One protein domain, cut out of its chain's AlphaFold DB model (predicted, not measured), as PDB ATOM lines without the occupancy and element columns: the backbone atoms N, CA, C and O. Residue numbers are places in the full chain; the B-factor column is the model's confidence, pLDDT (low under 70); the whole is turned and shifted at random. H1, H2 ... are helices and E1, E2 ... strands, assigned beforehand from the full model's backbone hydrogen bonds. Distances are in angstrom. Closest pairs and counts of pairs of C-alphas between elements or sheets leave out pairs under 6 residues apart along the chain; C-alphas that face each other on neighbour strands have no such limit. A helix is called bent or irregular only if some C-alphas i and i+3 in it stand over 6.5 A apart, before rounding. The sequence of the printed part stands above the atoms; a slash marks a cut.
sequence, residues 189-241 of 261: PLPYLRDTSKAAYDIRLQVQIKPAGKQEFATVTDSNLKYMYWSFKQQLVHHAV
ATOM      1  N   PRO A 189      -8.507   0.045  24.215       67.62
ATOM      2  CA  PRO A 189      -7.525   0.775  23.418       67.62
ATOM      3  C   PRO A 189      -6.621  -0.153  22.590       67.62
ATOM      4  O   PRO A 189      -6.274  -1.268  23.006       67.62
ATOM      5  N   LEU A 190      -6.204   0.329  21.413       72.62
ATOM      6  CA  LEU A 190      -5.263  -0.374  20.534       72.62
ATOM      7  C   LEU A 190      -3.974  -0.739  21.299       72.62
ATOM      8  O   LEU A 190      -3.597  -0.002  22.208       72.62
ATOM      9  N   PRO A 191      -3.260  -1.829  20.947       74.75
ATOM     10  CA  PRO A 191      -2.115  -2.314  21.728       74.75
ATOM     11  C   PRO A 191      -1.045  -1.259  22.049       74.75
ATOM     12  O   PRO A 191      -0.498  -1.274  23.145       74.75
ATOM     13  N   TYR A 192      -0.796  -0.318  21.134       66.75
ATOM     14  CA  TYR A 192       0.179   0.769  21.298       66.75
ATOM     15  C   TYR A 192      -0.321   1.952  22.154       66.75
ATOM     16  O   TYR A 192       0.448   2.858  22.453       66.75
ATOM     17  N   LEU A 193      -1.603   1.955  22.538       58.22
ATOM     18  CA  LEU A 193      -2.251   2.944  23.409       58.22
ATOM     19  C   LEU A 193      -2.576   2.376  24.796       58.22
ATOM     20  O   LEU A 193      -3.198   3.060  25.608       58.22
ATOM     21  N   ARG A 194      -2.201   1.126  25.082       69.69
ATOM     22  CA  ARG A 194      -2.419   0.531  26.403       69.69
ATOM     23  C   ARG A 194      -1.435   1.140  27.393       69.69
ATOM     24  O   ARG A 194      -0.228   0.999  27.234       69.69
ATOM     25  N   ASP A 195      -1.970   1.795  28.412       65.81
ATOM     26  CA  ASP A 195      -1.218   2.364  29.525       65.81
ATOM     27  C   ASP A 195      -1.862   1.850  30.818       65.81
ATOM     28  O   ASP A 195      -3.081   1.920  30.968       65.81
ATOM     29  N   THR A 196      -1.061   1.264  31.709       60.62
ATOM     30  CA  THR A 196      -1.508   0.797  33.032       60.62
ATOM     31  C   THR A 196      -1.390   1.887  34.096       60.62
ATOM     32  O   THR A 196      -1.826   1.685  35.228       60.62
ATOM     33  N   SER A 197      -0.798   3.040  33.761       61.12
ATOM     34  CA  SER A 197      -0.707   4.184  34.661       61.12
ATOM     35  C   SER A 197      -2.008   4.984  34.664       61.12
ATOM     36  O   SER A 197      -2.551   5.342  33.617       61.12
ATOM     37  N   LYS A 198      -2.506   5.302  35.861       58.41
ATOM     38  CA  LYS A 198      -3.688   6.151  36.024       58.41
ATOM     39  C   LYS A 198      -3.359   7.575  35.596       58.41
ATOM     40  O   LYS A 198      -2.486   8.216  36.177       58.41
ATOM     41  N   ALA A 199      -4.033   8.058  34.557       62.81
ATOM     42  CA  ALA A 199      -3.736   9.347  33.926       62.81
ATOM     43  C   ALA A 199      -4.995  10.193  33.644       62.81
ATOM     44  O   ALA A 199      -4.954  11.111  32.823       62.81
ATOM     45  N   ALA A 200      -6.112   9.879  34.308       64.81
ATOM     46  CA  ALA A 200      -7.314  10.704  34.306       64.81
ATOM     47  C   ALA A 200      -7.160  11.837  35.334       64.81
ATOM     48  O   ALA A 200      -6.799  11.593  36.484       64.81
ATOM     49  N   TYR A 201      -7.423  13.075  34.920       67.31
ATOM     50  CA  TYR A 201      -7.339  14.251  35.789       67.31
ATOM     51  C   TYR A 201      -8.748  14.753  36.112       67.31
ATOM     52  O   TYR A 201      -9.570  14.892  35.210       67.31
ATOM     53  N   ASP A 202      -9.023  15.064  37.379       75.50
ATOM     54  CA  ASP A 202     -10.305  15.634  37.816       75.50
ATOM     55  C   ASP A 202     -10.329  17.150  37.570       75.50
ATOM     56  O   ASP A 202     -10.118  17.960  38.470       75.50
ATOM     57  N   ILE A 203     -10.513  17.541  36.307       78.06
ATOM     58  CA  ILE A 203     -10.587  18.945  35.887       78.06
ATOM     59  C   ILE A 203     -11.988  19.205  35.348       78.06
ATOM     60  O   ILE A 203     -12.375  18.646  34.320       78.06
ATOM     61  N   ARG A 204     -12.742  20.075  36.025       83.25
ATOM     62  CA  ARG A 204     -14.067  20.505  35.568       83.25
ATOM     63  C   ARG A 204     -13.932  21.412  34.348       83.25
ATOM     64  O   ARG A 204     -13.172  22.376  34.360       83.25
ATOM     65  N   LEU A 205     -14.688  21.099  33.306       84.50
ATOM     66  CA  LEU A 205     -14.696  21.812  32.037       84.50
ATOM     67  C   LEU A 205     -16.079  22.419  31.833       84.50
ATOM     68  O   LEU A 205     -17.075  21.702  31.851       84.50
ATOM     69  N   GLN A 206     -16.144  23.730  31.612       92.62
ATOM     70  CA  GLN A 206     -17.400  24.416  31.330       92.62
ATOM     71  C   GLN A 206     -17.245  25.294  30.092       92.62
ATOM     72  O   GLN A 206     -16.298  26.076  29.990       92.62
ATOM     73  N   VAL A 207     -18.184  25.172  29.153       91.81
ATOM     74  CA  VAL A 207     -18.264  26.047  27.979       91.81
ATOM     75  C   VAL A 207     -19.454  26.967  28.154       91.81
ATOM     76  O   VAL A 207     -20.591  26.517  28.307       91.81
ATOM     77  N   GLN A 208     -19.180  28.262  28.094       94.31
ATOM     78  CA  GLN A 208     -20.186  29.302  28.183       94.31
ATOM     79  C   GLN A 208     -20.187  30.144  26.906       94.31
ATOM     80  O   GLN A 208     -19.131  30.495  26.383       94.31
ATOM     81  N   ILE A 209     -21.376  30.489  26.414       94.44
ATOM     82  CA  ILE A 209     -21.563  31.367  25.256       94.44
ATOM     83  C   ILE A 209     -22.285  32.632  25.713       94.44
ATOM     84  O   ILE A 209     -23.290  32.560  26.416       94.44
ATOM     85  N   LYS A 210     -21.799  33.799  25.280       94.69
ATOM     86  CA  LYS A 210     -22.471  35.092  25.464       94.69
ATOM     87  C   LYS A 210     -23.090  35.550  24.138       94.69
ATOM     88  O   LYS A 210     -22.347  35.969  23.248       94.69
ATOM     89  N   PRO A 211     -24.424  35.478  23.974       90.44
ATOM     90  CA  PRO A 211     -25.087  35.966  22.769       90.44
ATOM     91  C   PRO A 211     -24.935  37.482  22.606       90.44
ATOM     92  O   PRO A 211     -24.908  38.232  23.588       90.44
ATOM     93  N   ALA A 212     -24.891  37.948  21.357       88.25
ATOM     94  CA  ALA A 212     -24.842  39.374  21.054       88.25
ATOM     95  C   ALA A 212     -26.042  40.112  21.681       88.25
ATOM     96  O   ALA A 212     -27.189  39.688  21.546       88.25
ATOM     97  N   GLY A 213     -25.777  41.212  22.390       89.06
ATOM     98  CA  GLY A 213     -26.805  42.030  23.047       89.06
ATOM     99  C   GLY A 213     -27.268  41.540  24.427       89.06
ATOM    100  O   GLY A 213     -28.095  42.204  25.050       89.06
ATOM    101  N   LYS A 214     -26.742  40.421  24.943       85.25
ATOM    102  CA  LYS A 214     -26.981  39.969  26.325       85.25
ATOM    103  C   LYS A 214     -25.805  40.342  27.228       85.25
ATOM    104  O   LYS A 214     -24.665  40.397  26.778       85.25
ATOM    105  N   GLN A 215     -26.083  40.623  28.501       86.88
ATOM    106  CA  GLN A 215     -25.056  40.933  29.508       86.88
ATOM    107  C   GLN A 215     -24.396  39.660  30.062       86.88
ATOM    108  O   GLN A 215     -23.190  39.655  30.314       86.88
ATOM    109  N   GLU A 216     -25.166  38.576  30.159       90.62
ATOM    110  CA  GLU A 216     -24.785  37.332  30.829       90.62
ATOM    111  C   GLU A 216     -24.349  36.231  29.855       90.62
ATOM    112  O   GLU A 216     -24.734  36.207  28.681       90.62
ATOM    113  N   PHE A 217     -23.533  35.318  30.374       93.12
ATOM    114  CA  PHE A 217     -23.119  34.090  29.712       93.12
ATOM    115  C   PHE A 217     -24.135  32.975  29.986       93.12
ATOM    116  O   PHE A 217     -24.624  32.840  31.104       93.12
ATOM    117  N   ALA A 218     -24.416  32.148  28.983       89.38
ATOM    118  CA  ALA A 218     -25.193  30.925  29.131       89.38
ATOM    119  C   ALA A 218     -24.260  29.710  29.064       89.38
ATOM    120  O   ALA A 218     -23.474  29.582  28.122       89.38
ATOM    121  N   THR A 219     -24.349  28.809  30.042       92.69
ATOM    122  CA  THR A 219     -23.618  27.535  30.014       92.69
ATOM    123  C   THR A 219     -24.227  26.609  28.968       92.69
ATOM    124  O   THR A 219     -25.423  26.337  28.991       92.69
ATOM    125  N   VAL A 220     -23.389  26.121  28.057       92.94
ATOM    126  CA  VAL A 220     -23.781  25.226  26.960       92.94
ATOM    127  C   VAL A 220     -23.410  23.781  27.267       92.94
ATOM    128  O   VAL A 220     -24.146  22.867  26.912       92.94
ATOM    129  N   THR A 221     -22.282  23.565  27.942       87.62
ATOM    130  CA  THR A 221     -21.895  22.245  28.440       87.62
ATOM    131  C   THR A 221     -21.087  22.370  29.728       87.62
ATOM    132  O   THR A 221     -20.347  23.340  29.916       87.62
ATOM    133  N   ASP A 222     -21.264  21.395  30.612       89.38
ATOM    134  CA  ASP A 222     -20.562  21.221  31.881       89.38
ATOM    135  C   ASP A 222     -20.141  19.750  31.953       89.38
ATOM    136  O   ASP A 222     -20.969  18.852  31.795       89.38
ATOM    137  N   SER A 223     -18.842  19.495  32.075       87.75
ATOM    138  CA  SER A 223     -18.262  18.154  32.028       87.75
ATOM    139  C   SER A 223     -16.969  18.092  32.846       87.75
ATOM    140  O   SER A 223     -16.606  19.029  33.561       87.75
ATOM    141  N   ASN A 224     -16.256  16.971  32.770       84.94
ATOM    142  CA  ASN A 224     -15.005  16.755  33.475       84.94
ATOM    143  C   ASN A 224     -14.031  15.912  32.650       84.94
ATOM    144  O   ASN A 224     -14.412  14.947  31.988       84.94
ATOM    145  N   LEU A 225     -12.752  16.259  32.740       78.38
ATOM    146  CA  LEU A 225     -11.667  15.574  32.056       78.38
ATOM    147  C   LEU A 225     -11.474  14.115  32.530       78.38
ATOM    148  O   LEU A 225     -10.966  13.295  31.767       78.38
ATOM    149  N   LYS A 226     -11.950  13.746  33.728       72.06
ATOM    150  CA  LYS A 226     -11.931  12.360  34.232       72.06
ATOM    151  C   LYS A 226     -12.837  11.406  33.458       72.06
ATOM    152  O   LYS A 226     -12.669  10.197  33.561       72.06
ATOM    153  N   TYR A 227     -13.777  11.945  32.683       72.31
ATOM    154  CA  TYR A 227     -14.637  11.172  31.791       72.31
ATOM    155  C   TYR A 227     -14.035  11.007  30.387       72.31
ATOM    156  O   TYR A 227     -14.684  10.439  29.510       72.31
ATOM    157  N   MET A 228     -12.818  11.509  30.135       72.62
ATOM    158  CA  MET A 228     -12.172  11.299  28.843       72.62
ATOM    159  C   MET A 228     -11.815   9.832  28.642       72.62
ATOM    160  O   MET A 228     -11.122   9.218  29.447       72.62
ATOM    161  N   TYR A 229     -12.226   9.317  27.490       66.69
ATOM    162  CA  TYR A 229     -11.935   7.959  27.053       66.69
ATOM    163  C   TYR A 229     -10.426   7.691  26.872       66.69
ATOM    164  O   TYR A 229      -9.967   6.589  27.152       66.69
ATOM    165  N   TRP A 230      -9.641   8.696  26.451       68.19
ATOM    166  CA  TRP A 230      -8.174   8.622  26.352       68.19
ATOM    167  C   TRP A 230      -7.498   9.653  27.252       68.19
ATOM    168  O   TRP A 230      -7.852  10.832  27.213       68.19
ATOM    169  N   SER A 231      -6.457   9.236  27.975       72.62
ATOM    170  CA  SER A 231      -5.568  10.136  28.711       72.62
ATOM    171  C   SER A 231      -4.771  11.045  27.770       72.62
ATOM    172  O   SER A 231      -4.582  10.737  26.591       72.62
ATOM    173  N   PHE A 232      -4.219  12.144  28.291       74.31
ATOM    174  CA  PHE A 232      -3.342  13.013  27.495       74.31
ATOM    175  C   PHE A 232      -2.128  12.273  26.919       74.31
ATOM    176  O   PHE A 232      -1.708  12.569  25.802       74.31
ATOM    177  N   LYS A 233      -1.593  11.275  27.638       71.00
ATOM    178  CA  LYS A 233      -0.506  10.425  27.130       71.00
ATOM    179  C   LYS A 233      -0.962   9.636  25.905       71.00
ATOM    180  O   LYS A 233      -0.281   9.639  24.886       71.00
ATOM    181  N   GLN A 234      -2.134   9.007  25.984       74.62
ATOM    182  CA  GLN A 234      -2.707   8.233  24.883       74.62
ATOM    183  C   GLN A 234      -3.028   9.121  23.677       74.62
ATOM    184  O   GLN A 234      -2.697   8.759  22.551       74.62
ATOM    185  N   GLN A 235      -3.597  10.311  23.897       76.19
ATOM    186  CA  GLN A 235      -3.848  11.283  22.829       76.19
ATOM    187  C   GLN A 235      -2.545  11.707  22.139       76.19
ATOM    188  O   GLN A 235      -2.469  11.694  20.912       76.19
ATOM    189  N   LEU A 236      -1.493  12.006  22.911       71.00
ATOM    190  CA  LEU A 236      -0.185  12.375  22.371       71.00
ATOM    191  C   LEU A 236       0.440  11.240  21.546       71.00
ATOM    192  O   LEU A 236       0.907  11.484  20.436       71.00
ATOM    193  N   VAL A 237       0.410  10.002  22.051       71.62
ATOM    194  CA  VAL A 237       0.915   8.817  21.332       71.62
ATOM    195  C   VAL A 237       0.129   8.590  20.041       71.62
ATOM    196  O   VAL A 237       0.729   8.374  18.991       71.62
ATOM    197  N   HIS A 238      -1.200   8.696  20.082       70.06
ATOM    198  CA  HIS A 238      -2.037   8.558  18.892       70.06
ATOM    199  C   HIS A 238      -1.712   9.622  17.833       70.06
ATOM    200  O   HIS A 238      -1.558   9.292  16.658       70.06
ATOM    201  N   HIS A 239      -1.549  10.885  18.241       63.84
ATOM    202  CA  HIS A 239      -1.156  11.972  17.342       63.84
ATOM    203  C   HIS A 239       0.272  11.824  16.804       63.84
ATOM    204  O   HIS A 239       0.516  12.193  15.659       63.84
ATOM    205  N   ALA A 240       1.205  11.270  17.579       69.50
ATOM    206  CA  ALA A 240       2.568  11.006  17.117       69.50
ATOM    207  C   ALA A 240       2.626   9.872  16.078       69.50
ATOM    208  O   ALA A 240       3.423   9.938  15.147       69.50
ATOM    209  N   VAL A 241       1.770   8.853  16.215       72.50
ATOM    210  CA  VAL A 241       1.678   7.729  15.267       72.50
ATOM    211  C   VAL A 241       0.926   8.118  13.987       72.50
ATOM    212  O   VAL A 241       1.304   7.670  12.908       72.50
TER     213      VAL A 241
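Overview. This is residues 189 to 241 of the 261 residues of the protein "Fumarylacetoacetase" of Allomyces macrogynus (strain ATCC 38327) (UniProt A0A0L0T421). A two-stranded hairpin, E1 and E2, reaches out as a long, narrow arm with a loop at its tip, and at the other end of the domain the single helix H1 stands crosswise to the arm near the opening residues 192 to 193. The two strands make the one sheet, and the arm makes most of the length; there is no layer packed over either face of the hairpin. The printed part has 53 residues, with two named strands and one named helix in the order E1, E2, H1; the sheet's order is E1 - E2, antiparallel. The class is mixed, helices and strands, with only 23 residues in named elements, under half of the printed part. The whole is extended, with a radius of gyration of the C-alphas of 16.3 A and spans of 50 by 22 by 12 A.

Arrangement. Residues 189 to 203 hold no named element, and their C-alphas lie 8 to 22 A from the mean of the C-alphas. Strand E1, residues 204 to 209, and strand E2, residues 218 to 224, are antiparallel neighbours and form a hairpin, with 162 degrees between their N-to-C directions. The C-alphas of Arg 204 and Asn 224, which face each other, are 4.4 A apart, and those of Ile 209 and Ala 218 are 5.3 A apart. Among the backbone pairs within hydrogen-bond range are N 205 and O 223 at 2.8 A and N 209 and O 218 at 2.9 A. Helix H1, residues 232 to 241, and E1 are apart, with no C-alpha of the one within 8 A of the other. In H1 every O i to N i+4 pair is within hydrogen-bond range.

Along the chain. E1 begins at C-alpha 204, at (-14.067, 20.505, 35.568), and is 16.7 A long from first to last C-alpha. E2 begins at C-alpha 218, at (-25.193, 30.925, 29.131), and is 18.0 A long. H1 is 14.2 A long, is not bent, and ends at C-alpha 241, at (1.678, 7.729, 15.267).

Size, cuts and confidence. The two C-alphas farthest apart are those of Pro 191 and Gly 213, at 50.8 A, while the first and last printed C-alphas, of Pro 189 and Val 241, are 14.1 A apart. The printed part has no cut. The links from E1 to E2, with 8 residues, and from E2 to H1, with 7 residues, are short. The mean pLDDT of the printed part is 77.5, and 15 residues are under 70: residue 189, residues 192 to 201, residues 229 to 230 and residues 239 to 240.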